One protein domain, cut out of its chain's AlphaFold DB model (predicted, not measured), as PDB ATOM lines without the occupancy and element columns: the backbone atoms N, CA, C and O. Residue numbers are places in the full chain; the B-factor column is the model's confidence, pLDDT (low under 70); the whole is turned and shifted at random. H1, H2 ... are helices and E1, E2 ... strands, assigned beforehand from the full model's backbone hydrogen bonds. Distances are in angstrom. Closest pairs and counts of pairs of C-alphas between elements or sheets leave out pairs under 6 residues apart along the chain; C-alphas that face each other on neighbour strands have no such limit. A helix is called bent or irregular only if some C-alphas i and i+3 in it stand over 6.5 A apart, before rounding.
ATOM      1  N   HIS A   4      56.497 -39.646  -4.866       97.88
ATOM      2  CA  HIS A   4      56.972 -39.930  -3.520       97.88
ATOM      3  C   HIS A   4      55.848 -40.498  -2.655       97.88
ATOM      4  O   HIS A   4      54.779 -39.904  -2.527       97.88
ATOM      5  N   VAL A   5      56.092 -41.652  -2.035       98.62
ATOM      6  CA  VAL A   5      55.126 -42.335  -1.167       98.62
ATOM      7  C   VAL A   5      55.621 -42.305   0.270       98.62
ATOM      8  O   VAL A   5      56.721 -42.770   0.566       98.62
ATOM      9  N   TRP A   6      54.796 -41.812   1.186       98.62
ATOM     10  CA  TRP A   6      55.062 -41.891   2.617       98.62
ATOM     11  C   TRP A   6      54.078 -42.842   3.289       98.62
ATOM     12  O   TRP A   6      52.862 -42.668   3.200       98.62
ATOM     13  N   VAL A   7      54.613 -43.839   3.997       98.75
ATOM     14  CA  VAL A   7      53.819 -44.785   4.789       98.75
ATOM     15  C   VAL A   7      54.005 -44.473   6.262       98.75
ATOM     16  O   VAL A   7      55.102 -44.648   6.813       98.75
ATOM     17  N   SER A   8      52.928 -44.004   6.897       98.50
ATOM     18  CA  SER A   8      52.944 -43.637   8.308       98.50
ATOM     19  C   SER A   8      53.309 -44.829   9.199       98.50
ATOM     20  O   SER A   8      53.151 -45.993   8.834       98.50
ATOM     21  N   LYS A   9      53.799 -44.549  10.409       97.88
ATOM     22  CA  LYS A   9      54.078 -45.578  11.423       97.88
ATOM     23  C   LYS A   9      52.810 -45.899  12.222       97.88
ATOM     24  O   LYS A   9      52.789 -45.722  13.435       97.88
ATOM     25  N   GLY A  10      51.748 -46.294  11.518       97.56
ATOM     26  CA  GLY A  10      50.456 -46.637  12.115       97.56
ATOM     27  C   GLY A  10      49.575 -45.447  12.479       97.56
ATOM     28  O   GLY A  10      48.662 -45.617  13.280       97.56
ATOM     29  N   LEU A  11      49.844 -44.247  11.946       98.25
ATOM     30  CA  LEU A  11      49.091 -43.053  12.337       98.25
ATOM     31  C   LEU A  11      47.639 -43.144  11.874       98.25
ATOM     32  O   LEU A  11      47.359 -43.523  10.732       98.25
ATOM     33  N   ALA A  12      46.744 -42.749  12.773       97.00
ATOM     34  CA  ALA A  12      45.319 -42.966  12.642       97.00
ATOM     35  C   ALA A  12      44.554 -41.676  12.328       97.00
ATOM     36  O   ALA A  12      44.675 -40.682  13.050       97.00
ATOM     37  N   LEU A  13      43.760 -41.686  11.252       94.12
ATOM     38  CA  LEU A  13      42.905 -40.546  10.881       94.12
ATOM     39  C   LEU A  13      41.525 -40.591  11.551       94.12
ATOM     40  O   LEU A  13      40.870 -39.556  11.677       94.12
ATOM     41  N   ASP A  14      41.099 -41.766  12.011       90.12
ATOM     42  CA  ASP A  14      39.793 -42.016  12.632       90.12
ATOM     43  C   ASP A  14      39.625 -41.368  14.023       90.12
ATOM     44  O   ASP A  14      38.528 -41.354  14.569       90.12
ATOM     45  N   TYR A  15      40.675 -40.749  14.571       90.38
ATOM     46  CA  TYR A  15      40.629 -39.997  15.833       90.38
ATOM     47  C   TYR A  15      40.337 -38.503  15.669       90.38
ATOM     48  O   TYR A  15      40.137 -37.791  16.657       90.38
ATOM     49  N   ILE A  16      40.332 -37.998  14.436       92.31
ATOM     50  CA  ILE A  16      39.940 -36.618  14.161       92.31
ATOM     51  C   ILE A  16      38.425 -36.605  14.015       92.31
ATOM     52  O   ILE A  16      37.902 -37.020  12.986       92.31
ATOM     53  N   MET A  17      37.725 -36.141  15.045       93.38
ATOM     54  CA  MET A  17      36.264 -36.150  15.082       93.38
ATOM     55  C   MET A  17      35.674 -34.895  14.443       93.38
ATOM     56  O   MET A  17      36.130 -33.781  14.707       93.38
ATOM     57  N   ASP A  18      34.622 -35.070  13.647       90.69
ATOM     58  CA  ASP A  18      33.725 -33.983  13.276       90.69
ATOM     59  C   ASP A  18      32.796 -33.702  14.474       90.69
ATOM     60  O   ASP A  18      31.990 -34.563  14.843       90.69
ATOM     61  N   PRO A  19      32.879 -32.515  15.104       88.94
ATOM     62  CA  PRO A  19      32.093 -32.206  16.295       88.94
ATOM     63  C   PRO A  19      30.587 -32.112  16.021       88.94
ATOM     64  O   PRO A  19      29.802 -32.201  16.962       88.94
ATOM     65  N   LYS A  20      30.164 -31.915  14.765       90.56
ATOM     66  CA  LYS A  20      28.746 -31.867  14.388       90.56
ATOM     67  C   LYS A  20      28.173 -33.261  14.179       90.56
ATOM     68  O   LYS A  20      27.028 -33.499  14.545       90.56
ATOM     69  N   LEU A  21      28.952 -34.151  13.568       89.19
ATOM     70  CA  LEU A  21      28.503 -35.508  13.249       89.19
ATOM     71  C   LEU A  21      28.718 -36.485  14.408       89.19
ATOM     72  O   LEU A  21      28.046 -37.507  14.472       89.19
ATOM     73  N   GLY A  22      29.671 -36.207  15.304       91.19
ATOM     74  CA  GLY A  22      30.101 -37.184  16.306       91.19
ATOM     75  C   GLY A  22      30.787 -38.407  15.685       91.19
ATOM     76  O   GLY A  22      30.917 -39.438  16.337       91.19
ATOM     77  N   ALA A  23      31.236 -38.291  14.433       91.50
ATOM     78  CA  ALA A  23      31.917 -39.325  13.666       91.50
ATOM     79  C   ALA A  23      33.303 -38.825  13.223       91.50
ATOM     80  O   ALA A  23      33.526 -37.613  13.169       91.50
ATOM     81  N   PRO A  24      34.246 -39.717  12.883       93.38
ATOM     82  CA  PRO A  24      35.527 -39.307  12.329       93.38
ATOM     83  C   PRO A  24      35.362 -38.482  11.049       93.38
ATOM     84  O   PRO A  24      34.550 -38.815  10.188       93.38
ATOM     85  N   VAL A  25      36.176 -37.439  10.868       91.56
ATOM     86  CA  VAL A  25      36.262 -36.683   9.605       91.56
ATOM     87  C   VAL A  25      36.685 -37.617   8.468       91.56
ATOM     88  O   VAL A  25      36.198 -37.487   7.346       91.56
ATOM     89  N   ALA A  26      37.536 -38.600   8.767       91.62
ATOM     90  CA  ALA A  26      37.958 -39.646   7.840       91.62
ATOM     91  C   ALA A  26      36.957 -40.824   7.740       91.62
ATOM     92  O   ALA A  26      37.357 -41.983   7.668       91.62
ATOM     93  N   ASN A  27      35.650 -40.544   7.768       94.31
ATOM     94  CA  ASN A  27      34.612 -41.540   7.482       94.31
ATOM     95  C   ASN A  27      34.438 -41.739   5.965       94.31
ATOM     96  O   ASN A  27      34.808 -40.869   5.170       94.31
ATOM     97  N   VAL A  28      33.870 -42.879   5.561       94.06
ATOM     98  CA  VAL A  28      33.813 -43.275   4.142       94.06
ATOM     99  C   VAL A  28      32.854 -42.435   3.297       94.06
ATOM    100  O   VAL A  28      33.041 -42.330   2.090       94.06
ATOM    101  N   ASP A  29      31.870 -41.775   3.911       94.50
ATOM    102  CA  ASP A  29      30.973 -40.864   3.187       94.50
ATOM    103  C   ASP A  29      31.660 -39.522   2.887       94.50
ATOM    104  O   ASP A  29      31.140 -38.696   2.139       94.50
ATOM    105  N   ASN A  30      32.848 -39.304   3.459       94.00
ATOM    106  CA  ASN A  30      33.634 -38.084   3.331       94.00
ATOM    107  C   ASN A  30      34.965 -38.291   2.581       94.00
ATOM    108  O   ASN A  30      35.842 -37.427   2.644       94.00
ATOM    109  N   VAL A  31      35.131 -39.413   1.864       94.31
ATOM    110  CA  VAL A  31      36.373 -39.781   1.143       94.31
ATOM    111  C   VAL A  31      36.890 -38.642   0.262       94.31
ATOM    112  O   VAL A  31      38.080 -38.332   0.288       94.31
ATOM    113  N   GLY A  32      36.005 -37.931  -0.444       92.94
ATOM    114  CA  GLY A  32      36.385 -36.815  -1.321       92.94
ATOM    115  C   GLY A  32      37.078 -35.629  -0.624       92.94
ATOM    116  O   GLY A  32      37.739 -34.835  -1.294       92.94
ATOM    117  N   ASN A  33      36.965 -35.514   0.703       94.00
ATOM    118  CA  ASN A  33      37.575 -34.441   1.497       94.00
ATOM    119  C   ASN A  33      38.839 -34.882   2.255       94.00
ATOM    120  O   ASN A  33      39.532 -34.041   2.833       94.00
ATOM    121  N   TRP A  34      39.188 -36.173   2.240       96.44
ATOM    122  CA  TRP A  34      40.406 -36.663   2.897       96.44
ATOM    123  C   TRP A  34      41.696 -36.011   2.360       96.44
ATOM    124  O   TRP A  34      42.557 -35.689   3.183       96.44
ATOM    125  N   PRO A  35      41.846 -35.712   1.049       96.44
ATOM    126  CA  PRO A  35      43.015 -34.986   0.544       96.44
ATOM    127  C   PRO A  35      43.213 -33.601   1.180       96.44
ATOM    128  O   PRO A  35      44.345 -33.194   1.443       96.44
ATOM    129  N   ASP A  36      42.130 -32.868   1.470       94.94
ATOM    130  CA  ASP A  36      42.225 -31.562   2.138       94.94
ATOM    131  C   ASP A  36      42.586 -31.715   3.619       94.94
ATOM    132  O   ASP A  36      43.428 -30.963   4.118       94.94
ATOM    133  N   LEU A  37      42.005 -32.705   4.307       95.25
ATOM    134  CA  LEU A  37      42.362 -33.042   5.687       95.25
ATOM    135  C   LEU A  37      43.859 -33.356   5.804       95.25
ATOM    136  O   LEU A  37      44.555 -32.790   6.648       95.25
ATOM    137  N   VAL A  38      44.374 -34.230   4.937       96.69
ATOM    138  CA  VAL A  38      45.785 -34.631   4.965       96.69
ATOM    139  C   VAL A  38      46.699 -33.473   4.579       96.69
ATOM    140  O   VAL A  38      47.710 -33.269   5.245       96.69
ATOM    141  N   ALA A  39      46.334 -32.649   3.592       95.31
ATOM    142  CA  ALA A  39      47.109 -31.451   3.272       95.31
ATOM    143  C   ALA A  39      47.242 -30.502   4.476       95.31
ATOM    144  O   ALA A  39      48.330 -29.984   4.733       95.31
ATOM    145  N   GLN A  40      46.165 -30.306   5.247       94.75
ATOM    146  CA  GLN A  40      46.208 -29.509   6.476       94.75
ATOM    147  C   GLN A  40      47.133 -30.142   7.523       94.75
ATOM    148  O   GLN A  40      47.996 -29.453   8.067       94.75
ATOM    149  N   LEU A  41      47.019 -31.455   7.756       95.31
ATOM    150  CA  LEU A  41      47.866 -32.179   8.710       95.31
ATOM    151  C   LEU A  41      49.351 -32.111   8.342       95.31
ATOM    152  O   LEU A  41      50.184 -31.832   9.199       95.31
ATOM    153  N   VAL A  42      49.694 -32.325   7.071       94.50
ATOM    154  CA  VAL A  42      51.084 -32.289   6.589       94.50
ATOM    155  C   VAL A  42      51.658 -30.873   6.668       94.50
ATOM    156  O   VAL A  42      52.814 -30.705   7.051       94.50
ATOM    157  N   SER A  43      50.842 -29.842   6.410       94.31
ATOM    158  CA  SER A  43      51.244 -28.440   6.601       94.31
ATOM    159  C   SER A  43      51.468 -28.058   8.073       94.31
ATOM    160  O   SER A  43      52.112 -27.050   8.358       94.31
ATOM    161  N   ASN A  44      50.992 -28.886   9.013       95.31
ATOM    162  CA  ASN A  44      51.193 -28.730  10.449       95.31
ATOM    163  C   ASN A  44      51.844 -29.988  11.066       95.31
ATOM    164  O   ASN A  44      51.174 -30.778  11.743       95.31
ATOM    165  N   PRO A  45      53.172 -30.169  10.923       92.38
ATOM    166  CA  PRO A  45      53.869 -31.366  11.401       92.38
ATOM    167  C   PRO A  45      53.688 -31.649  12.899       92.38
ATOM    168  O   PRO A  45      53.791 -32.795  13.335       92.38
ATOM    169  N   ALA A  46      53.427 -30.618  13.710       94.38
ATOM    170  CA  ALA A  46      53.151 -30.786  15.132       94.38
ATOM    171  C   ALA A  46      51.807 -31.487  15.381       94.38
ATOM    172  O   ALA A  46      51.714 -32.286  16.307       94.38
ATOM    173  N   GLN A  47      50.789 -31.212  14.563       93.94
ATOM    174  CA  GLN A  47      49.501 -31.900  14.624       93.94
ATOM    175  C   GLN A  47      49.610 -33.326  14.081       93.94
ATOM    176  O   GLN A  47      49.132 -34.250  14.733       93.94
ATOM    177  N   LEU A  48      50.305 -33.526  12.955       95.88
ATOM    178  CA  LEU A  48      50.531 -34.859  12.389       95.88
ATOM    179  C   LEU A  48      51.218 -35.804  13.391       95.88
ATOM    180  O   LEU A  48      50.788 -36.938  13.568       95.88
ATOM    181  N   ARG A  49      52.246 -35.326  14.110       94.19
ATOM    182  CA  ARG A  49      52.955 -36.113  15.141       94.19
ATOM    183  C   ARG A  49      52.115 -36.440  16.379       94.19
ATOM    184  O   ARG A  49      52.525 -37.291  17.160       94.19
ATOM    185  N   LYS A  50      50.991 -35.751  16.587       96.06
ATOM    186  CA  LYS A  50      50.066 -36.005  17.701       96.06
ATOM    187  C   LYS A  50      48.991 -37.031  17.356       96.06
ATOM    188  O   LYS A  50      48.227 -37.391  18.247       96.06
ATOM    189  N   LEU A  51      48.907 -37.473  16.099       97.19
ATOM    190  CA  LEU A  51      47.975 -38.534  15.747       97.19
ATOM    191  C   LEU A  51      48.326 -39.805  16.527       97.19
ATOM    192  O   LEU A  51      49.507 -40.152  16.633       97.19
ATOM    193  N   PRO A  52      47.324 -40.494  17.084       97.31
ATOM    194  CA  PRO A  52      47.554 -41.751  17.767       97.31
ATOM    195  C   PRO A  52      47.867 -42.862  16.761       97.31
ATOM    196  O   PRO A  52      47.690 -42.719  15.549       97.31
ATOM    197  N   VAL A  53      48.326 -43.989  17.298       97.81
ATOM    198  CA  VAL A  53      48.459 -45.236  16.544       97.81
ATOM    199  C   VAL A  53      47.086 -45.899  16.438       97.81
ATOM    200  O   VAL A  53      46.348 -45.945  17.424       97.81
ATOM    201  N   ALA A  54      46.738 -46.406  15.255       97.12
ATOM    202  CA  ALA A  54      45.451 -47.046  15.009       97.12
ATOM    203  C   ALA A  54      45.292 -48.312  15.864       97.12
ATOM    204  O   ALA A  54      46.223 -49.107  16.012       97.12
ATOM    205  N   VAL A  55      44.096 -48.534  16.416       95.25
ATOM    206  CA  VAL A  55      43.813 -49.767  17.168       95.25
ATOM    207  C   VAL A  55      43.930 -50.974  16.235       95.25
ATOM    208  O   VAL A  55      43.423 -50.957  15.116       95.25
ATOM    209  N   GLY A  56      44.607 -52.021  16.707       95.50
ATOM    210  CA  GLY A  56      44.884 -53.230  15.927       95.50
ATOM    211  C   GLY A  56      46.091 -53.116  14.994       95.50
ATOM    212  O   GLY A  56      46.413 -54.097  14.327       95.50
ATOM    213  N   TYR A  57      46.759 -51.957  14.936       97.94
ATOM    214  CA  TYR A  57      47.983 -51.794  14.159       97.94
ATOM    215  C   TYR A  57      49.116 -52.659  14.716       97.94
ATOM    216  O   TYR A  57      49.455 -52.586  15.899       97.94
ATOM    217  N   ASP A  58      49.733 -53.426  13.826       97.50
ATOM    218  CA  ASP A  58      50.980 -54.141  14.058       97.50
ATOM    219  C   ASP A  58      52.107 -53.420  13.295       97.50
ATOM    220  O   ASP A  58      51.905 -53.059  12.134       97.50
ATOM    221  N   PRO A  59      53.304 -53.197  13.871       97.75
ATOM    222  CA  PRO A  59      54.432 -52.625  13.135       97.75
ATOM    223  C   PRO A  59      54.729 -53.305  11.786       97.75
ATOM    224  O   PRO A  59      55.084 -52.613  10.830       97.75
ATOM    225  N   ALA A  60      54.514 -54.619  11.673       98.38
ATOM    226  CA  ALA A  60      54.669 -55.373  10.431       98.38
ATOM    227  C   ALA A  60      53.614 -55.018   9.365       98.38
ATOM    228  O   ALA A  60      53.831 -55.284   8.180       98.38
ATOM    229  N   HIS A  61      52.496 -54.371   9.727       98.69
ATOM    230  CA  HIS A  61      51.534 -53.837   8.753       98.69
ATOM    231  C   HIS A  61      52.164 -52.788   7.848       98.69
ATOM    232  O   HIS A  61      51.869 -52.777   6.655       98.69
ATOM    233  N   ARG A  62      53.053 -51.937   8.375       98.56
ATOM    234  CA  ARG A  62      53.763 -50.952   7.550       98.56
ATOM    235  C   ARG A  62      54.652 -51.632   6.519       98.56
ATOM    236  O   ARG A  62      54.636 -51.231   5.360       98.56
ATOM    237  N   ASP A  63      55.392 -52.656   6.920       98.62
ATOM    238  CA  ASP A  63      56.281 -53.373   6.006       98.62
ATOM    239  C   ASP A  63      55.478 -54.141   4.950       98.62
ATOM    240  O   ASP A  63      55.815 -54.091   3.768       98.62
ATOM    241  N   ALA A  64      54.361 -54.765   5.338       98.75
ATOM    242  CA  ALA A  64      53.428 -55.390   4.402       98.75
ATOM    243  C   ALA A  64      52.828 -54.370   3.415       98.75
ATOM    244  O   ALA A  64      52.760 -54.641   2.216       98.75
ATOM    245  N   ALA A  65      52.451 -53.176   3.886       98.81
ATOM    246  CA  ALA A  65      51.942 -52.111   3.028       98.81
ATOM    247  C   ALA A  65      53.006 -51.618   2.034       98.81
ATOM    248  O   ALA A  65      52.726 -51.489   0.843       98.81
ATOM    249  N   ILE A  66      54.246 -51.417   2.496       98.81
ATOM    250  CA  ILE A  66      55.393 -51.063   1.649       98.81
ATOM    251  C   ILE A  66      55.649 -52.142   0.591       98.81
ATOM    252  O   ILE A  66      55.865 -51.805  -0.570       98.81
ATOM    253  N   GLN A  67      55.594 -53.426   0.954       98.75
ATOM    254  CA  GLN A  67      55.743 -54.534   0.001       98.75
ATOM    255  C   GLN A  67      54.615 -54.548  -1.040       98.75
ATOM    256  O   GLN A  67      54.876 -54.724  -2.231       98.75
ATOM    257  N   GLY A  68      53.370 -54.321  -0.611       98.75
ATOM    258  CA  GLY A  68      52.197 -54.277  -1.484       98.75
ATOM    259  C   GLY A  68      52.285 -53.142  -2.497       98.75
ATOM    260  O   GLY A  68      52.252 -53.380  -3.703       98.75
ATOM    261  N   ILE A  69      52.506 -51.921  -2.011       98.81
ATOM    262  CA  ILE A  69      52.742 -50.734  -2.845       98.81
ATOM    263  C   ILE A  69      53.939 -50.972  -3.772       98.81
ATOM    264  O   ILE A  69      53.853 -50.755  -4.978       98.81
ATOM    265  N   GLY A  70      55.042 -51.485  -3.224       98.56
ATOM    266  CA  GLY A  70      56.286 -51.755  -3.940       98.56
ATOM    267  C   GLY A  70      56.147 -52.749  -5.093       98.56
ATOM    268  O   GLY A  70      56.933 -52.678  -6.036       98.56
ATOM    269  N   SER A  71      55.135 -53.622  -5.085       98.50
ATOM    270  CA  SER A  71      54.894 -54.573  -6.179       98.50
ATOM    271  C   SER A  71      54.655 -53.889  -7.535       98.50
ATOM    272  O   SER A  71      55.025 -54.441  -8.573       98.50
ATOM    273  N   TRP A  72      54.148 -52.650  -7.538       98.38
ATOM    274  CA  TRP A  72      53.960 -51.843  -8.747       98.38
ATOM    275  C   TRP A  72      55.269 -51.312  -9.344       98.38
ATOM    276  O   TRP A  72      55.293 -50.967 -10.526       98.38
ATOM    277  N   LYS A  73      56.390 -51.315  -8.599       97.38
ATOM    278  CA  LYS A  73      57.711 -50.914  -9.132       97.38
ATOM    279  C   LYS A  73      58.170 -51.777 -10.309       97.38
ATOM    280  O   LYS A  73      59.035 -51.357 -11.069       97.38
ATOM    281  N   ARG A  74      57.576 -52.961 -10.511       96.62
ATOM    282  CA  ARG A  74      57.846 -53.805 -11.686       96.62
ATOM    283  C   ARG A  74      57.593 -53.096 -13.022       96.62
ATOM    284  O   ARG A  74      58.168 -53.500 -14.020       96.62
ATOM    285  N   PHE A  75      56.748 -52.063 -13.047       97.31
ATOM    286  CA  PHE A  75      56.463 -51.286 -14.255       97.31
ATOM    287  C   PHE A  75      57.436 -50.118 -14.467       97.31
ATOM    288  O   PHE A  75      57.453 -49.530 -15.549       97.31
ATOM    289  N   SER A  76      58.307 -49.815 -13.495       94.25
ATOM    290  CA  SER A  76      59.359 -48.805 -13.661       94.25
ATOM    291  C   SER A  76      60.343 -49.180 -14.769       94.25
ATOM    292  O   SER A  76      60.784 -48.312 -15.517       94.25
ATOM    293  N   SER A  77      60.650 -50.473 -14.933       92.88
ATOM    294  CA  SER A  77      61.510 -50.957 -16.022       92.88
ATOM    295  C   SER A  77      60.883 -50.803 -17.409       92.88
ATOM    296  O   SER A  77      61.598 -50.821 -18.403       92.88
ATOM    297  N   GLU A  78      59.560 -50.654 -17.479       95.56
ATOM    298  CA  GLU A  78      58.823 -50.388 -18.720       95.56
ATOM    299  C   GLU A  78      58.711 -48.882 -19.014       95.56
ATOM    300  O   GLU A  78      58.166 -48.492 -20.042       95.56
ATOM    301  N   GLY A  79      59.218 -48.020 -18.123       93.81
ATOM    302  CA  GLY A  79      59.182 -46.568 -18.289       93.81
ATOM    303  C   GLY A  79      57.801 -45.936 -18.091       93.81
ATOM    304  O   GLY A  79      57.639 -44.766 -18.429       93.81
ATOM    305  N   LEU A  80      56.821 -46.669 -17.542       94.56
ATOM    306  CA  LEU A  80      55.456 -46.153 -17.355       94.56
ATOM    307  C   LEU A  80      55.406 -45.069 -16.271       94.56
ATOM    308  O   LEU A  80      54.850 -43.992 -16.466       94.56
ATOM    309  N   PHE A  81      56.009 -45.350 -15.120       94.25
ATOM    310  CA  PHE A  81      56.113 -44.434 -13.988       94.25
ATOM    311  C   PHE A  81      57.269 -44.862 -13.089       94.25
ATOM    312  O   PHE A  81      57.774 -45.975 -13.194       94.25
ATOM    313  N   ASN A  82      57.678 -43.991 -12.170       96.00
ATOM    314  CA  ASN A  82      58.589 -44.367 -11.097       96.00
ATOM    315  C   ASN A  82      58.126 -43.741  -9.786       96.00
ATOM    316  O   ASN A  82      57.575 -42.638  -9.793       96.00
ATOM    317  N   PHE A  83      58.373 -44.424  -8.672       97.56
ATOM    318  CA  PHE A  83      58.099 -43.880  -7.351       97.56
ATOM    319  C   PHE A  83      59.081 -44.395  -6.306       97.56
ATOM    320  O   PHE A  83      59.599 -45.512  -6.410       97.56
ATOM    321  N   ASP A  84      59.281 -43.598  -5.265       97.75
ATOM    322  CA  ASP A  84      60.159 -43.915  -4.147       97.75
ATOM    323  C   ASP A  84      59.475 -43.691  -2.808       97.75
ATOM    324  O   ASP A  84      58.606 -42.832  -2.664       97.75
ATOM    325  N   PHE A  85      59.885 -44.478  -1.816       98.44
ATOM    326  CA  PHE A  85      59.435 -44.279  -0.449       98.44
ATOM    327  C   PHE A  85      60.254 -43.168   0.198       98.44
ATOM    328  O   PHE A  85      61.480 -43.146   0.083       98.44
ATOM    329  N   VAL A  86      59.575 -42.261   0.889       98.19
ATOM    330  CA  VAL A  86      60.198 -41.168   1.635       98.19
ATOM    331  C   VAL A  86      59.799 -41.247   3.103       98.19
ATOM    332  O   VAL A  86      58.700 -41.686   3.438       98.19
ATOM    333  N   ASP A  87      60.690 -40.800   3.987       97.12
ATOM    334  CA  ASP A  87      60.414 -40.737   5.430       97.12
ATOM    335  C   ASP A  87      59.752 -39.418   5.851       97.12
ATOM    336  O   ASP A  87      59.079 -39.358   6.883       97.12
ATOM    337  N   ASP A  88      59.932 -38.367   5.046       96.31
ATOM    338  CA  ASP A  88      59.370 -37.042   5.286       96.31
ATOM    339  C   ASP A  88      57.989 -36.912   4.616       96.31
ATOM    340  O   ASP A  88      57.923 -36.836   3.384       96.31
ATOM    341  N   PRO A  89      56.886 -36.840   5.387       96.81
ATOM    342  CA  PRO A  89      55.550 -36.673   4.823       96.81
ATOM    343  C   PRO A  89      55.388 -35.356   4.056       96.81
ATOM    344  O   PRO A  89      54.517 -35.273   3.197       96.81
ATOM    345  N   GLY A  90      56.209 -34.333   4.319       95.56
ATOM    346  CA  GLY A  90      56.171 -33.064   3.587       95.56
ATOM    347  C   GLY A  90      56.672 -33.157   2.143       95.56
ATOM    348  O   GLY A  90      56.467 -32.223   1.374       95.56
ATOM    349  N   LYS A  91      57.321 -34.269   1.772       95.25
ATOM    350  CA  LYS A  91      57.854 -34.522   0.423       95.25
ATOM    351  C   LYS A  91      57.042 -35.537  -0.376       95.25
ATOM    352  O   LYS A  91      57.406 -35.814  -1.512       95.25
ATOM    353  N   ALA A  92      56.020 -36.138   0.227       97.38
ATOM    354  CA  ALA A  92      55.238 -37.191  -0.401       97.38
ATOM    355  C   ALA A  92      54.076 -36.636  -1.231       97.38
ATOM    356  O   ALA A  92      53.428 -35.669  -0.835       97.38
ATOM    357  N   ASP A  93      53.794 -37.310  -2.341       96.50
ATOM    358  CA  ASP A  93      52.607 -37.115  -3.177       96.50
ATOM    359  C   ASP A  93      51.464 -38.049  -2.741       96.50
ATOM    360  O   ASP A  93      50.287 -37.708  -2.873       96.50
ATOM    361  N   ILE A  94      51.817 -39.227  -2.208       98.44
ATOM    362  CA  ILE A  94      50.888 -40.250  -1.718       98.44
ATOM    363  C   ILE A  94      51.158 -40.506  -0.230       98.44
ATOM    364  O   ILE A  94      52.273 -40.876   0.151       98.44
ATOM    365  N   HIS A  95      50.129 -40.378   0.610       98.69
ATOM    366  CA  HIS A  95      50.208 -40.619   2.054       98.69
ATOM    367  C   HIS A  95      49.382 -41.829   2.461       98.69
ATOM    368  O   HIS A  95      48.195 -41.905   2.155       98.69
ATOM    369  N   VAL A  96      49.994 -42.741   3.216       98.81
ATOM    370  CA  VAL A  96      49.335 -43.953   3.712       98.81
ATOM    371  C   VAL A  96      49.117 -43.873   5.222       98.81
ATOM    372  O   VAL A  96      50.070 -43.776   6.006       98.81
ATOM    373  N   PHE A  97      47.854 -43.952   5.623       98.69
ATOM    374  CA  PHE A  97      47.388 -43.972   7.008       98.69
ATOM    375  C   PHE A  97      46.678 -45.283   7.336       98.69
ATOM    376  O   PHE A  97      46.401 -46.104   6.461       98.69
ATOM    377  N   PHE A  98      46.378 -45.466   8.617       98.19
ATOM    378  CA  PHE A  98      45.737 -46.665   9.135       98.19
ATOM    379  C   PHE A  98      44.473 -46.306   9.919       98.19
ATOM    380  O   PHE A  98      44.341 -45.190  10.412       98.19
ATOM    381  N   VAL A  99      43.541 -47.244  10.033       96.25
ATOM    382  CA  VAL A  99      42.349 -47.131  10.889       96.25
ATOM    383  C   VAL A  99      42.049 -48.475  11.526       96.25
ATOM    384  O   VAL A  99      42.405 -49.519  10.977       96.25
ATOM    385  N   ASN A 100      41.346 -48.469  12.655       93.38
ATOM    386  CA  ASN A 100      40.869 -49.722  13.236       93.38
ATOM    387  C   ASN A 100      39.870 -50.403  12.288       93.38
ATOM    388  O   ASN A 100      40.074 -51.532  11.838       93.38
ATOM    389  N   HIS A 101      38.812 -49.670  11.951       90.88
ATOM    390  CA  HIS A 101      37.770 -50.057  11.014       90.88
ATOM    391  C   HIS A 101      37.194 -48.812  10.343       90.88
ATOM    392  O   HIS A 101      37.255 -47.710  10.883       90.88
ATOM    393  N   PHE A 102      36.622 -48.995   9.157       93.75
ATOM    394  CA  PHE A 102      35.927 -47.917   8.471       93.75
ATOM    395  C   PHE A 102      34.552 -47.691   9.086       93.75
ATOM    396  O   PHE A 102      33.858 -48.648   9.437       93.75
ATOM    397  N   VAL A 103      34.154 -46.427   9.172       92.94
ATOM    398  CA  VAL A 103      32.829 -46.005   9.626       92.94
ATOM    399  C   VAL A 103      32.187 -45.088   8.593       92.94
ATOM    400  O   VAL A 103      32.890 -44.455   7.802       92.94
ATOM    401  N   ASN A 104      30.861 -45.010   8.607       92.81
ATOM    402  CA  ASN A 104      30.097 -44.010   7.858       92.81
ATOM    403  C   ASN A 104      29.926 -42.706   8.673       92.81
ATOM    404  O   ASN A 104      30.437 -42.580   9.791       92.81
ATOM    405  N   ASN A 105      29.203 -41.727   8.133       91.12
ATOM    406  CA  ASN A 105      28.940 -40.442   8.792       91.12
ATOM    407  C   ASN A 105      28.056 -40.534  10.054       91.12
ATOM    408  O   ASN A 105      27.983 -39.567  10.809       91.12
ATOM    409  N   LEU A 106      27.434 -41.690  10.310       91.00
ATOM    410  CA  LEU A 106      26.696 -42.015  11.536       91.00
ATOM    411  C   LEU A 106      27.563 -42.770  12.561       91.00
ATOM    412  O   LEU A 106      27.030 -43.340  13.512       91.00
ATOM    413  N   ALA A 107      28.883 -42.830  12.349       86.31
ATOM    414  CA  ALA A 107      29.836 -43.607  13.145       86.31
ATOM    415  C   ALA A 107      29.536 -45.121  13.197       86.31
ATOM    416  O   ALA A 107      30.030 -45.833  14.073       86.31
ATOM    417  N   MET A 108      28.751 -45.645  12.250       87.88
ATOM    418  CA  MET A 108      28.475 -47.076  12.162       87.88
ATOM    419  C   MET A 108      29.631 -47.793  11.468       87.88
ATOM    420  O   MET A 108      29.995 -47.450  10.343       87.88
ATOM    421  N   GLY A 109      30.185 -48.811  12.129       84.44
ATOM    422  CA  GLY A 109      31.276 -49.621  11.592       84.44
ATOM    423  C   GLY A 109      30.866 -50.479  10.392       84.44
ATOM    424  O   GLY A 109      29.845 -51.166  10.405       84.44
ATOM    425  N   LEU A 110      31.701 -50.469   9.355       81.62
ATOM    426  CA  LEU A 110      31.482 -51.150   8.080       81.62
ATOM    427  C   LEU A 110      32.236 -52.484   8.026       81.62
ATOM    428  O   LEU A 110      33.220 -52.652   7.306       81.62
ATOM    429  N   PHE A 111      31.763 -53.456   8.806       71.50
ATOM    430  CA  PHE A 111      32.402 -54.774   8.925       71.50
ATOM    431  C   PHE A 111      31.946 -55.790   7.863       71.50
ATOM    432  O   PHE A 111      32.653 -56.762   7.596       71.50
ATOM    433  N   ALA A 112      30.779 -55.575   7.247       60.88
ATOM    434  CA  ALA A 112      30.102 -56.583   6.424       60.88
ATOM    435  C   ALA A 112      30.780 -56.872   5.070       60.88
ATOM    436  O   ALA A 112      30.636 -57.974   4.548       60.88
ATOM    437  N   SER A 113      31.551 -55.926   4.526       62.91
ATOM    438  CA  SER A 113      32.037 -55.993   3.137       62.91
ATOM    439  C   SER A 113      33.536 -56.301   2.997       62.91
ATOM    440  O   SER A 113      34.094 -56.088   1.931       62.91
ATOM    441  N   ASP A 114      34.201 -56.760   4.066       81.38
ATOM    442  CA  ASP A 114      35.664 -56.977   4.139       81.38
ATOM    443  C   ASP A 114      36.499 -55.878   3.449       81.38
ATOM    444  O   ASP A 114      37.520 -56.161   2.836       81.38
ATOM    445  N   ILE A 115      36.066 -54.618   3.553       89.12
ATOM    446  CA  ILE A 115      36.757 -53.486   2.929       89.12
ATOM    447  C   ILE A 115      38.063 -53.251   3.677       89.12
ATOM    448  O   ILE A 115      38.052 -52.942   4.875       89.12
ATOM    449  N   ARG A 116      39.184 -53.442   2.982       94.75
ATOM    450  CA  ARG A 116      40.520 -53.440   3.595       94.75
ATOM    451  C   ARG A 116      41.258 -52.122   3.411       94.75
ATOM    452  O   ARG A 116      42.186 -51.856   4.172       94.75
ATOM    453  N   GLY A 117      40.836 -51.300   2.457       96.25
ATOM    454  CA  GLY A 117      41.430 -50.005   2.188       96.25
ATOM    455  C   GLY A 117      40.484 -49.069   1.445       96.25
ATOM    456  O   GLY A 117      39.416 -49.484   1.001       96.25
ATOM    457  N   TYR A 118      40.885 -47.803   1.385       97.38
ATOM    458  CA  TYR A 118      40.322 -46.791   0.500       97.38
ATOM    459  C   TYR A 118      41.435 -45.899  -0.030       97.38
ATOM    460  O   TYR A 118      42.364 -45.549   0.706       97.38
ATOM    461  N   THR A 119      41.252 -45.439  -1.262       97.88
ATOM    462  CA  THR A 119      42.069 -44.404  -1.883       97.88
ATOM    463  C   THR A 119      41.221 -43.170  -2.150       97.88
ATOM    464  O   THR A 119      40.181 -43.239  -2.798       97.88
ATOM    465  N   ALA A 120      41.688 -42.024  -1.674       97.06
ATOM    466  CA  ALA A 120      41.100 -40.722  -1.919       97.06
ATOM    467  C   ALA A 120      42.064 -39.854  -2.727       97.06
ATOM    468  O   ALA A 120      43.239 -39.718  -2.386       97.06
ATOM    469  N   LYS A 121      41.561 -39.221  -3.781       94.56
ATOM    470  CA  LYS A 121      42.324 -38.306  -4.637       94.56
ATOM    471  C   LYS A 121      41.401 -37.245  -5.212       94.56
ATOM    472  O   LYS A 121      40.191 -37.452  -5.310       94.56
ATOM    473  N   ARG A 122      41.974 -36.104  -5.589       90.19
ATOM    474  CA  ARG A 122      41.261 -35.053  -6.313       90.19
ATOM    475  C   ARG A 122      41.797 -35.000  -7.728       90.19
ATOM    476  O   ARG A 122      42.937 -34.627  -7.926       90.19
ATOM    477  N   SER A 123      40.948 -35.317  -8.690       88.12
ATOM    478  CA  SER A 123      41.333 -35.349 -10.094       88.12
ATOM    479  C   SER A 123      41.011 -34.017 -10.780       88.12
ATOM    480  O   SER A 123      39.952 -33.425 -10.556       88.12
ATOM    481  N   PHE A 124      41.913 -33.548 -11.634       87.31
ATOM    482  CA  PHE A 124      41.822 -32.291 -12.370       87.31
ATOM    483  C   PHE A 124      41.900 -32.543 -13.877       87.31
ATOM    484  O   PHE A 124      42.666 -33.406 -14.301       87.31
ATOM    485  N   PRO A 125      41.191 -31.761 -14.712       90.69
ATOM    486  CA  PRO A 125      41.326 -31.856 -16.162       90.69
ATOM    487  C   PRO A 125      42.775 -31.660 -16.606       90.69
ATOM    488  O   PRO A 125      43.373 -30.613 -16.336       90.69
ATOM    489  N   TYR A 126      43.323 -32.624 -17.344       88.94
ATOM    490  CA  TYR A 126      44.710 -32.587 -17.816       88.94
ATOM    491  C   TYR A 126      45.011 -31.312 -18.618       88.94
ATOM    492  O   TYR A 126      46.029 -30.651 -18.412       88.94
ATOM    493  N   GLN A 127      44.061 -30.883 -19.454       88.69
ATOM    494  CA  GLN A 127      44.162 -29.646 -20.233       88.69
ATOM    495  C   GLN A 127      44.287 -28.388 -19.354       88.69
ATOM    496  O   GLN A 127      44.989 -27.440 -19.704       88.69
ATOM    497  N   ALA A 128      43.643 -28.367 -18.182       86.31
ATOM    498  CA  ALA A 128      43.763 -27.253 -17.242       86.31
ATOM    499  C   ALA A 128      45.150 -27.213 -16.578       86.31
ATOM    500  O   ALA A 128      45.690 -26.125 -16.357       86.31
ATOM    501  N   VAL A 129      45.723 -28.387 -16.301       85.88
ATOM    502  CA  VAL A 129      47.058 -28.555 -15.710       85.88
ATOM    503  C   VAL A 129      48.144 -28.075 -16.664       85.88
ATOM    504  O   VAL A 129      48.955 -27.224 -16.296       85.88
ATOM    505  N   ILE A 130      48.139 -28.552 -17.913       86.31
ATOM    506  CA  ILE A 130      49.158 -28.167 -18.903       86.31
ATOM    507  C   ILE A 130      49.057 -26.689 -19.299       86.31
ATOM    508  O   ILE A 130      50.070 -26.058 -19.596       86.31
ATOM    509  N   ALA A 131      47.859 -26.098 -19.209       86.81
ATOM    510  CA  ALA A 131      47.644 -24.662 -19.372       86.81
ATOM    511  C   ALA A 131      48.190 -23.819 -18.197       86.81
ATOM    512  O   ALA A 131      47.971 -22.608 -18.161       86.81
ATOM    513  N   LYS A 132      48.885 -24.440 -17.229       76.75
ATOM    514  CA  LYS A 132      49.481 -23.805 -16.042       76.75
ATOM    515  C   LYS A 132      48.478 -22.988 -15.227       76.75
ATOM    516  O   LYS A 132      48.845 -21.993 -14.594       76.75
ATOM    517  N   LYS A 133      47.203 -23.393 -15.217       77.12
ATOM    518  CA  LYS A 133      46.245 -22.819 -14.268       77.12
ATOM    519  C   LYS A 133      46.748 -23.119 -12.855       77.12
ATOM    520  O   LYS A 133      47.282 -24.197 -12.604       77.12
ATOM    521  N   LYS A 134      46.607 -22.163 -11.929       75.19
ATOM    522  CA  LYS A 134      46.949 -22.387 -10.517       75.19
ATOM    523  C   LYS A 134      46.025 -23.470  -9.962       75.19
ATOM    524  O   LYS A 134      44.874 -23.188  -9.642       75.19
ATOM    525  N   ILE A 135      46.533 -24.693  -9.880       76.81
ATOM    526  CA  ILE A 135      45.840 -25.831  -9.289       76.81
ATOM    527  C   ILE A 135      46.395 -26.027  -7.888       76.81
ATOM    528  O   ILE A 135      47.605 -26.128  -7.686       76.81
ATOM    529  N   ALA A 136      45.495 -26.044  -6.912       80.19
ATOM    530  CA  ALA A 136      45.831 -26.405  -5.548       80.19
ATOM    531  C   ALA A 136      45.910 -27.933  -5.465       80.19
ATOM    532  O   ALA A 136      44.942 -28.581  -5.064       80.19
ATOM    533  N   TYR A 137      47.045 -28.490  -5.894       80.31
ATOM    534  CA  TYR A 137      47.322 -29.914  -5.755       80.31
ATOM    535  C   TYR A 137      47.167 -30.347  -4.298       80.31
ATOM    536  O   TYR A 137      47.554 -29.634  -3.363       80.31
ATOM    537  N   ARG A 138      46.557 -31.514  -4.120       89.19
ATOM    538  CA  ARG A 138      46.348 -32.158  -2.827       89.19
ATOM    539  C   ARG A 138      46.951 -33.557  -2.882       89.19
ATOM    540  O   ARG A 138      46.954 -34.148  -3.956       89.19
ATOM    541  N   PRO A 139      47.465 -34.070  -1.756       94.25
ATOM    542  CA  PRO A 139      48.027 -35.408  -1.726       94.25
ATOM    543  C   PRO A 139      46.960 -36.455  -2.039       94.25
ATOM    544  O   PRO A 139      45.794 -36.306  -1.657       94.25
ATOM    545  N   VAL A 140      47.381 -37.542  -2.674       97.38
ATOM    546  CA  VAL A 140      46.596 -38.776  -2.717       97.38
ATOM    547  C   VAL A 140      46.696 -39.443  -1.349       97.38
ATOM    548  O   VAL A 140      47.767 -39.503  -0.747       97.38
ATOM    549  N   VAL A 141      45.581 -39.948  -0.839       98.44
ATOM    550  CA  VAL A 141      45.500 -40.545   0.494       98.44
ATOM    551  C   VAL A 141      45.069 -41.992   0.363       98.44
ATOM    552  O   VAL A 141      44.013 -42.270  -0.191       98.44
ATOM    553  N   ILE A 142      45.856 -42.905   0.916       98.69
ATOM    554  CA  ILE A 142      45.478 -44.302   1.108       98.69
ATOM    555  C   ILE A 142      45.229 -44.512   2.599       98.69
ATOM    556  O   ILE A 142      46.038 -44.109   3.436       98.69
ATOM    557  N   VAL A 143      44.126 -45.161   2.946       98.38
ATOM    558  CA  VAL A 143      43.823 -45.551   4.325       98.38
ATOM    559  C   VAL A 143      43.619 -47.055   4.371       98.38
ATOM    560  O   VAL A 143      42.832 -47.582   3.593       98.38
ATOM    561  N   LEU A 144      44.321 -47.745   5.272       98.19
ATOM    562  CA  LEU A 144      44.293 -49.203   5.402       98.19
ATOM    563  C   LEU A 144      43.675 -49.635   6.733       98.19
ATOM    564  O   LEU A 144      43.961 -49.066   7.787       98.19
ATOM    565  N   ARG A 145      42.844 -50.676   6.694       96.12
ATOM    566  CA  ARG A 145      42.199 -51.243   7.880       96.12
ATOM    567  C   ARG A 145      43.140 -52.192   8.618       96.12
ATOM    568  O   ARG A 145      43.640 -53.155   8.036       96.12
ATOM    569  N   CYS A 146      43.320 -51.970   9.915       96.38
ATOM    570  CA  CYS A 146      44.211 -52.761  10.759       96.38
ATOM    571  C   CYS A 146      43.601 -54.056  11.291       96.38
ATOM    572  O   CYS A 146      44.358 -54.910  11.741       96.38
ATOM    573  N   THR A 147      42.279 -54.235  11.236       94.06
ATOM    574  CA  THR A 147      41.613 -55.435  11.761       94.06
ATOM    575  C   THR A 147      40.846 -56.220  10.695       94.06
ATOM    576  O   THR A 147      40.484 -55.698   9.639       94.06
ATOM    577  N   ASP A 148      40.620 -57.509  10.930       91.62
ATOM    578  CA  ASP A 148      39.665 -58.315  10.177       91.62
ATOM    579  C   ASP A 148      38.226 -58.108  10.690       91.62
ATOM    580  O   ASP A 148      37.973 -57.373  11.644       91.62
ATOM    581  N   LYS A 149      37.251 -58.768  10.055       87.19
ATOM    582  CA  LYS A 149      35.832 -58.674  10.444       87.19
ATOM    583  C   LYS A 149      35.526 -59.159  11.871       87.19
ATOM    584  O   LYS A 149      34.449 -58.871  12.378       87.19
ATOM    585  N   SER A 150      36.434 -59.920  12.479       88.50
ATOM    586  CA  SER A 150      36.321 -60.432  13.845       88.50
ATOM    587  C   SER A 150      37.057 -59.542  14.855       88.50
ATOM    588  O   SER A 150      37.066 -59.859  16.040       88.50
ATOM    589  N   GLY A 151      37.679 -58.445  14.403       88.25
ATOM    590  CA  GLY A 151      38.458 -57.531  15.236       88.25
ATOM    591  C   GLY A 151      39.893 -57.992  15.510       88.25
ATOM    592  O   GLY A 151      40.600 -57.327  16.266       88.25
ATOM    593  N   ASN A 152      40.351 -59.095  14.909       92.62
ATOM    594  CA  ASN A 152      41.746 -59.521  15.040       92.62
ATOM    595  C   ASN A 152      42.646 -58.656  14.153       92.62
ATOM    596  O   ASN A 152      42.173 -58.182  13.118       92.62
ATOM    597  N   PRO A 153      43.944 -58.494  14.467       95.12
ATOM    598  CA  PRO A 153      44.879 -57.832  13.566       95.12
ATOM    599  C   PRO A 153      44.839 -58.426  12.152       95.12
ATOM    600  O   PRO A 153      44.798 -59.644  11.963       95.12
ATOM    601  N   MET A 154      44.856 -57.557  11.143       96.44
ATOM    602  CA  MET A 154      44.838 -57.946   9.740       96.44
ATOM    603  C   MET A 154      46.055 -58.822   9.435       96.44
ATOM    604  O   MET A 154      47.194 -58.431   9.692       96.44
ATOM    605  N   ALA A 155      45.823 -59.991   8.840       97.12
ATOM    606  CA  ALA A 155      46.906 -60.862   8.400       97.12
ATOM    607  C   ALA A 155      47.800 -60.144   7.373       97.12
ATOM    608  O   ALA A 155      47.294 -59.517   6.438       97.12
ATOM    609  N   LEU A 156      49.124 -60.284   7.502       98.25
ATOM    610  CA  LEU A 156      50.093 -59.558   6.668       98.25
ATOM    611  C   LEU A 156      49.862 -59.724   5.152       98.25
ATOM    612  O   LEU A 156      49.860 -58.705   4.463       98.25
ATOM    613  N   PRO A 157      49.554 -60.925   4.611       98.12
ATOM    614  CA  PRO A 157      49.259 -61.064   3.181       98.12
ATOM    615  C   PRO A 157      48.020 -60.276   2.733       98.12
ATOM    616  O   PRO A 157      47.980 -59.763   1.618       98.12
ATOM    617  N   LYS A 158      47.008 -60.130   3.602       97.31
ATOM    618  CA  LYS A 158      45.816 -59.321   3.303       97.31
ATOM    619  C   LYS A 158      46.114 -57.826   3.356       97.31
ATOM    620  O   LYS A 158      45.588 -57.095   2.527       97.31
ATOM    621  N   MET A 159      46.957 -57.388   4.294       98.25
ATOM    622  CA  MET A 159      47.442 -56.004   4.365       98.25
ATOM    623  C   MET A 159      48.260 -55.646   3.118       98.25
ATOM    624  O   MET A 159      48.033 -54.606   2.505       98.25
ATOM    625  N   GLN A 160      49.156 -56.542   2.696       98.62
ATOM    626  CA  GLN A 160      49.929 -56.397   1.465       98.62
ATOM    627  C   GLN A 160      49.020 -56.303   0.233       98.62
ATOM    628  O   GLN A 160      49.179 -55.387  -0.571       98.62
ATOM    629  N   ALA A 161      48.041 -57.205   0.106       98.50
ATOM    630  CA  ALA A 161      47.070 -57.188  -0.987       98.50
ATOM    631  C   ALA A 161      46.235 -55.898  -1.006       98.50
ATOM    632  O   ALA A 161      46.053 -55.303  -2.063       98.50
ATOM    633  N   ALA A 162      45.765 -55.439   0.159       98.25
ATOM    634  CA  ALA A 162      45.011 -54.195   0.282       98.25
ATOM    635  C   ALA A 162      45.850 -52.991  -0.161       98.25
ATOM    636  O   ALA A 162      45.431 -52.234  -1.025       98.25
ATOM    637  N   ALA A 163      47.073 -52.858   0.353       98.75
ATOM    638  CA  ALA A 163      47.965 -51.767  -0.027       98.75
ATOM    639  C   ALA A 163      48.328 -51.790  -1.522       98.75
ATOM    640  O   ALA A 163      48.424 -50.736  -2.147       98.75
ATOM    641  N   ALA A 164      48.503 -52.979  -2.107       98.81
ATOM    642  CA  ALA A 164      48.730 -53.124  -3.541       98.81
ATOM    643  C   ALA A 164      47.497 -52.694  -4.356       98.81
ATOM    644  O   ALA A 164      47.648 -51.980  -5.343       98.81
ATOM    645  N   HIS A 165      46.290 -53.080  -3.938       98.75
ATOM    646  CA  HIS A 165      45.033 -52.677  -4.575       98.75
ATOM    647  C   HIS A 165      44.834 -51.154  -4.537       98.75
ATOM    648  O   HIS A 165      44.668 -50.518  -5.575       98.75
ATOM    649  N   GLU A 166      44.964 -50.546  -3.357       98.69
ATOM    650  CA  GLU A 166      44.837 -49.094  -3.190       98.69
ATOM    651  C   GLU A 166      45.901 -48.317  -3.980       98.69
ATOM    652  O   GLU A 166      45.626 -47.270  -4.564       98.69
ATOM    653  N   MET A 167      47.118 -48.855  -4.095       98.56
ATOM    654  CA  MET A 167      48.134 -48.252  -4.958       98.56
ATOM    655  C   MET A 167      47.729 -48.271  -6.440       98.56
ATOM    656  O   MET A 167      48.013 -47.315  -7.157       98.56
ATOM    657  N   GLY A 168      47.027 -49.307  -6.910       98.06
ATOM    658  CA  GLY A 168      46.471 -49.330  -8.267       98.06
ATOM    659  C   GLY A 168      45.469 -48.195  -8.497       98.06
ATOM    660  O   GLY A 168      45.536 -47.508  -9.521       98.06
ATOM    661  N   HIS A 169      44.614 -47.917  -7.507       97.88
ATOM    662  CA  HIS A 169      43.747 -46.738  -7.521       97.88
ATOM    663  C   HIS A 169      44.548 -45.434  -7.515       97.88
ATOM    664  O   HIS A 169      44.262 -44.538  -8.313       97.88
ATOM    665  N   ALA A 170      45.585 -45.316  -6.684       97.00
ATOM    666  CA  ALA A 170      46.442 -44.131  -6.636       97.00
ATOM    667  C   ALA A 170      47.155 -43.860  -7.976       97.00
ATOM    668  O   ALA A 170      47.329 -42.703  -8.354       97.00
ATOM    669  N   LEU A 171      47.499 -44.915  -8.722       95.75
ATOM    670  CA  LEU A 171      48.111 -44.848 -10.055       95.75
ATOM    671  C   LEU A 171      47.105 -44.609 -11.197       95.75
ATOM    672  O   LEU A 171      47.507 -44.493 -12.352       95.75
ATOM    673  N   GLY A 172      45.807 -44.506 -10.894       94.19
ATOM    674  CA  GLY A 172      44.784 -44.072 -11.849       94.19
ATOM    675  C   GLY A 172      43.827 -45.158 -12.344       94.19
ATOM    676  O   GLY A 172      42.960 -44.857 -13.162       94.19
ATOM    677  N   ILE A 173      43.907 -46.393 -11.842       95.12
ATOM    678  CA  ILE A 173      42.867 -47.396 -12.107       95.12
ATOM    679  C   ILE A 173      41.636 -47.024 -11.270       95.12
ATOM    680  O   ILE A 173      41.597 -47.318 -10.086       95.12
ATOM    681  N   GLU A 174      40.644 -46.332 -11.832       90.56
ATOM    682  CA  GLU A 174      39.469 -45.873 -11.056       90.56
ATOM    683  C   GLU A 174      38.456 -46.990 -10.757       90.56
ATOM    684  O   GLU A 174      37.800 -46.983  -9.719       90.56
ATOM    685  N   GLY A 175      38.296 -47.941 -11.679       92.38
ATOM    686  CA  GLY A 175      37.305 -49.009 -11.568       92.38
ATOM    687  C   GLY A 175      37.865 -50.274 -10.928       92.38
ATOM    688  O   GLY A 175      39.040 -50.598 -11.087       92.38
ATOM    689  N   HIS A 176      36.996 -51.040 -10.269       97.00
ATOM    690  CA  HIS A 176      37.327 -52.415  -9.911       97.00
ATOM    691  C   HIS A 176      37.267 -53.329 -11.138       97.00
ATOM    692  O   HIS A 176      36.386 -53.184 -11.991       97.00
ATOM    693  N   SER A 177      38.155 -54.322 -11.192       97.38
ATOM    694  CA  SER A 177      38.072 -55.377 -12.202       97.38
ATOM    695  C   SER A 177      36.826 -56.248 -11.975       97.38
ATOM    696  O   SER A 177      36.576 -56.682 -10.840       97.38
ATOM    697  N   PRO A 178      36.058 -56.575 -13.035       96.88
ATOM    698  CA  PRO A 178      34.970 -57.546 -12.948       96.88
ATOM    699  C   PRO A 178      35.478 -58.988 -12.782       96.88
ATOM    700  O   PRO A 178      34.705 -59.863 -12.394       96.88
ATOM    701  N   ASN A 179      36.757 -59.260 -13.063       97.38
ATOM    702  CA  ASN A 179      37.355 -60.575 -12.864       97.38
ATOM    703  C   ASN A 179      37.832 -60.722 -11.414       97.38
ATOM    704  O   ASN A 179      38.792 -60.080 -11.004       97.38
ATOM    705  N   SER A 180      37.211 -61.626 -10.656       96.62
ATOM    706  CA  SER A 180      37.527 -61.866  -9.239       96.62
ATOM    707  C   SER A 180      38.952 -62.349  -8.966       96.62
ATOM    708  O   SER A 180      39.374 -62.356  -7.811       96.62
ATOM    709  N   SER A 181      39.677 -62.786  -9.997       96.62
ATOM    710  CA  SER A 181      41.066 -63.247  -9.878       96.62
ATOM    711  C   SER A 181      42.083 -62.107  -9.926       96.62
ATOM    712  O   SER A 181      43.241 -62.319  -9.568       96.62
ATOM    713  N   ASP A 182      41.664 -60.919 -10.364       98.25
ATOM    714  CA  ASP A 182      42.530 -59.752 -10.482       98.25
ATOM    715  C   ASP A 182      42.718 -59.078  -9.118       98.25
ATOM    716  O   ASP A 182      41.805 -59.058  -8.283       98.25
ATOM    717  N   LEU A 183      43.889 -58.471  -8.904       98.31
ATOM    718  CA  LEU A 183      44.160 -57.689  -7.702       98.31
ATOM    719  C   LEU A 183      43.169 -56.537  -7.583       98.31
ATOM    720  O   LEU A 183      42.671 -56.303  -6.488       98.31
ATOM    721  N   MET A 184      42.864 -55.852  -8.690       98.38
ATOM    722  CA  MET A 184      41.947 -54.709  -8.711       98.38
ATOM    723  C   MET A 184      40.469 -55.106  -8.601       98.38
ATOM    724  O   MET A 184      39.594 -54.253  -8.714       98.38
ATOM    725  N   SER A 185      40.138 -56.378  -8.379       97.06
ATOM    726  CA  SER A 185      38.776 -56.777  -8.017       97.06
ATOM    727  C   SER A 185      38.472 -56.485  -6.547       97.06
ATOM    728  O   SER A 185      39.369 -56.522  -5.707       97.06
ATOM    729  N   ILE A 186      37.189 -56.334  -6.197       94.06
ATOM    730  CA  ILE A 186      36.732 -56.227  -4.796       94.06
ATOM    731  C   ILE A 186      37.123 -57.441  -3.931       94.06
ATOM    732  O   ILE A 186      37.084 -57.378  -2.706       94.06
ATOM    733  N   TYR A 187      37.487 -58.561  -4.563       93.38
ATOM    734  CA  TYR A 187      37.914 -59.789  -3.892       93.38
ATOM    735  C   TYR A 187      39.433 -59.889  -3.696       93.38
ATOM    736  O   TYR A 187      39.890 -60.816  -3.027       93.38
ATOM    737  N   TYR A 188      40.209 -58.934  -4.226       94.19
ATOM    738  CA  TYR A 188      41.674 -58.868  -4.152       94.19
ATOM    739  C   TYR A 188      42.423 -60.040  -4.817       94.19
ATOM    740  O   TYR A 188      43.633 -60.174  -4.618       94.19
ATOM    741  N   GLY A 189      41.739 -60.902  -5.578       92.75
ATOM    742  CA  GLY A 189      42.336 -62.056  -6.248       92.75
ATOM    743  C   GLY A 189      43.190 -62.918  -5.316       92.75
ATOM    744  O   GLY A 189      42.800 -63.261  -4.199       92.75
ATOM    745  N   ASN A 190      44.398 -63.248  -5.772       93.25
ATOM    746  CA  ASN A 190      45.418 -63.936  -4.972       93.25
ATOM    747  C   ASN A 190      46.326 -62.975  -4.170       93.25
ATOM    748  O   ASN A 190      47.332 -63.410  -3.611       93.25
ATOM    749  N   GLY A 191      46.007 -61.679  -4.138       95.31
ATOM    750  CA  GLY A 191      46.802 -60.641  -3.482       95.31
ATOM    751  C   GLY A 191      48.031 -60.171  -4.262       95.31
ATOM    752  O   GLY A 191      48.893 -59.506  -3.690       95.31
ATOM    753  N   THR A 192      48.134 -60.499  -5.554       97.31
ATOM    754  CA  THR A 192      49.244 -60.091  -6.425       97.31
ATOM    755  C   THR A 192      48.732 -59.528  -7.746       97.31
ATOM    756  O   THR A 192      47.668 -59.918  -8.214       97.31
ATOM    757  N   ILE A 193      49.503 -58.625  -8.361       98.31
ATOM    758  CA  ILE A 193      49.186 -58.022  -9.666       98.31
ATOM    759  C   ILE A 193      49.015 -59.126 -10.721       98.31
ATOM    760  O   ILE A 193      49.976 -59.827 -11.057       98.31
ATOM    761  N   SER A 194      47.806 -59.246 -11.263       98.31
ATOM    762  CA  SER A 194      47.449 -60.185 -12.328       98.31
ATOM    763  C   SER A 194      47.899 -59.698 -13.712       98.31
ATOM    764  O   SER A 194      48.376 -58.572 -13.895       98.31
ATOM    765  N   SER A 195      47.719 -60.541 -14.732       97.94
ATOM    766  CA  SER A 195      47.890 -60.126 -16.129       97.94
ATOM    767  C   SER A 195      46.872 -59.059 -16.550       97.94
ATOM    768  O   SER A 195      47.232 -58.181 -17.332       97.94
ATOM    769  N   GLY A 196      45.644 -59.105 -16.019       97.94
ATOM    770  CA  GLY A 196      44.593 -58.117 -16.275       97.94
ATOM    771  C   GLY A 196      44.938 -56.746 -15.698       97.94
ATOM    772  O   GLY A 196      44.866 -55.737 -16.401       97.94
ATOM    773  N   ASP A 197      45.434 -56.718 -14.459       98.50
ATOM    774  CA  ASP A 197      45.919 -55.494 -13.810       98.50
ATOM    775  C   ASP A 197      47.095 -54.889 -14.597       98.50
ATOM    776  O   ASP A 197      47.127 -53.690 -14.883       98.50
ATOM    777  N   ALA A 198      48.045 -55.736 -15.016       98.38
ATOM    778  CA  ALA A 198      49.201 -55.321 -15.807       98.38
ATOM    779  C   ALA A 198      48.820 -54.794 -17.201       98.38
ATOM    780  O   ALA A 198      49.410 -53.829 -17.682       98.38
ATOM    781  N   ALA A 199      47.848 -55.416 -17.871       98.06
ATOM    782  CA  ALA A 199      47.339 -54.926 -19.149       98.06
ATOM    783  C   ALA A 199      46.632 -53.572 -18.981       98.06
ATOM    784  O   ALA A 199      46.855 -52.661 -19.776       98.06
ATOM    785  N   THR A 200      45.848 -53.423 -17.910       97.62
ATOM    786  CA  THR A 200      45.117 -52.190 -17.595       97.62
ATOM    787  C   THR A 200      46.066 -51.020 -17.359       97.62
ATOM    788  O   THR A 200      45.902 -49.976 -17.984       97.62
ATOM    789  N   ILE A 201      47.098 -51.189 -16.522       97.19
ATOM    790  CA  ILE A 201      48.036 -50.097 -16.230       97.19
ATOM    791  C   ILE A 201      48.856 -49.700 -17.466       97.19
ATOM    792  O   ILE A 201      49.041 -48.516 -17.730       97.19
ATOM    793  N   ARG A 202      49.284 -50.672 -18.284       97.62
ATOM    794  CA  ARG A 202      49.975 -50.397 -19.555       97.62
ATOM    795  C   ARG A 202      49.091 -49.625 -20.519       97.62
ATOM    796  O   ARG A 202      49.557 -48.676 -21.143       97.62
ATOM    797  N   HIS A 203      47.824 -50.021 -20.631       96.62
ATOM    798  CA  HIS A 203      46.873 -49.308 -21.467       96.62
ATOM    799  C   HIS A 203      46.678 -47.877 -20.964       96.62
ATOM    800  O   HIS A 203      46.867 -46.947 -21.741       96.62
ATOM    801  N   LEU A 204      46.410 -47.691 -19.669       94.62
ATOM    802  CA  LEU A 204      46.203 -46.376 -19.064       94.62
ATOM    803  C   LEU A 204      47.366 -45.415 -19.352       94.62
ATOM    804  O   LEU A 204      47.142 -44.295 -19.798       94.62
ATOM    805  N   TYR A 205      48.606 -45.872 -19.170       94.62
ATOM    806  CA  TYR A 205      49.806 -45.054 -19.382       94.62
ATOM    807  C   TYR A 205      50.208 -44.892 -20.859       94.62
ATOM    808  O   TYR A 205      51.128 -44.137 -21.162       94.62
ATOM    809  N   SER A 206      49.515 -45.562 -21.787       95.12
ATOM    810  CA  SER A 206      49.646 -45.321 -23.232       95.12
ATOM    811  C   SER A 206      48.721 -44.209 -23.745       95.12
ATOM    812  O   SER A 206      48.885 -43.745 -24.875       95.12
ATOM    813  N   LEU A 207      47.746 -43.786 -22.934       93.69
ATOM    814  CA  LEU A 207      46.754 -42.781 -23.302       93.69
ATOM    815  C   LEU A 207      47.204 -41.371 -22.911       93.69
ATOM    816  O   LEU A 207      47.973 -41.164 -21.974       93.69
ATOM    817  N   THR A 208      46.652 -40.374 -23.605       91.94
ATOM    818  CA  THR A 208      46.630 -39.008 -23.066       91.94
ATOM    819  C   THR A 208      45.547 -38.948 -21.989       91.94
ATOM    820  O   THR A 208      44.409 -39.304 -22.291       91.94
ATOM    821  N   PRO A 209      45.859 -38.525 -20.754       89.75
ATOM    822  CA  PRO A 209      44.874 -38.520 -19.685       89.75
ATOM    823  C   PRO A 209      43.829 -37.423 -19.895       89.75
ATOM    824  O   PRO A 209      44.161 -36.290 -20.245       89.75
ATOM    825  N   ASP A 210      42.569 -37.733 -19.593       89.00
ATOM    826  CA  ASP A 210      41.519 -36.719 -19.435       89.00
ATOM    827  C   ASP A 210      41.666 -35.987 -18.096       89.00
ATOM    828  O   ASP A 210      41.463 -34.772 -17.989       89.00
ATOM    829  N   LEU A 211      42.062 -36.745 -17.072       87.81
ATOM    830  CA  LEU A 211      42.187 -36.322 -15.690       87.81
ATOM    831  C   LEU A 211      43.544 -36.734 -15.121       87.81
ATOM    832  O   LEU A 211      44.049 -37.812 -15.422       87.81
ATOM    833  N   VAL A 212      44.098 -35.899 -14.248       85.31
ATOM    834  CA  VAL A 212      45.263 -36.239 -13.424       85.31
ATOM    835  C   VAL A 212      44.965 -35.947 -11.953       85.31
ATOM    836  O   VAL A 212      44.280 -34.956 -11.686       85.31
ATOM    837  N   PRO A 213      45.414 -36.798 -11.016       76.50
ATOM    838  CA  PRO A 213      45.297 -36.539  -9.580       76.50
ATOM    839  C   PRO A 213      46.117 -35.318  -9.125       76.50
ATOM    840  O   PRO A 213      46.998 -34.862  -9.892       76.50
TER     841      PRO A 213
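This is residues 4 to 213 of the 213 residues of the protein "Matrixin family metalloprotease" of Candidatus Melainabacteria bacterium (UniProt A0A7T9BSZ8). A strongly twisted five-stranded sheet makes the middle of three layers, with H3 and H5 over one face and H1 running across the other. H6 is off the sheet, near H3, while the short helix H4 lies farthest from the mean of the C-alphas. The 210 printed residues run E1 H1 H2 H3 E2 E3 E4 H4 E5 H5 H6, a mixed class of helices and strands, with under half of the residues in named elements. The sheet's order is E2 E1 E3 E5 E4, parallel but for the antiparallel pair E5 and E4. The whole is compact, with a radius of gyration of the C-alphas of 16.6 A and spans of 44 by 42 by 30 A.

Begin with E1, residues 4 to 12, which bends by 79 degrees at residue 9. Beside it look for the edge strand E2, residues 83 to 85, parallel, with N 5 and O 84 at 2.8 A. E3, residues 94 to 99, is E1's other parallel neighbour, with N 8 and O 96 at 3.0 A. Next comes E5, residues 140 to 145, parallel to E3, with N 97 and O 142 at 2.8 A. The edge strand E4, residues 117 to 120, is antiparallel to E5, with N 120 and O 141 at 2.8 A. H1, residues 28 to 43, is irregular, with C-alphas 29 and 32 8.1 A apart; its height over the sheet is 8.9 A, and the C-alphas of Val 31 and Ala 120 are its closest to E4, at 5.7 A. On the opposite face find H3, residues 59 to 78, and H5, residues 156 to 170, which touch at Gly 68 and Ala 164, their closest C-alphas, 4.2 A apart, at a steep tilt of 47 degrees, the same way. H2, residues 45 to 48, and H1 only just touch, only at the corner, with 3 pairs of C-alphas within 8 A; the closest are those of Leu 41 and Leu 48, at 5.3 A. E1, H1 H2 H3 and E2 form a strand-helix-strand unit, two parallel neighbour strands with helices between. H4, residues 126 to 130, touches no helix, and neither does H6, residues 195 to 206. Every O i to N i+4 pair is within hydrogen-bond range in H4, H5 and H6, against 7 of 12 in H1 and 8 of 16 in H3; H2 is too short for one.

Find C-alpha 4 at (56.972, -39.930, -3.520), where E1 starts its 20.2 A. H1 spans 23.0 A, and H3 runs 32.2 A from C-alpha 59 at (54.432, -52.625, 13.135). H5 covers 20.7 A, and H6 ends at C-alpha 206, (49.646, -45.321, -23.232).

The C-alphas of Ala 131 and Ser 150 are the two farthest apart, at 50.1 A. The printed part has no cut; the links E1 to H1, E3 to E4 and H5 to H6 are long. Residues 112 to 113 are under 70 in pLDDT.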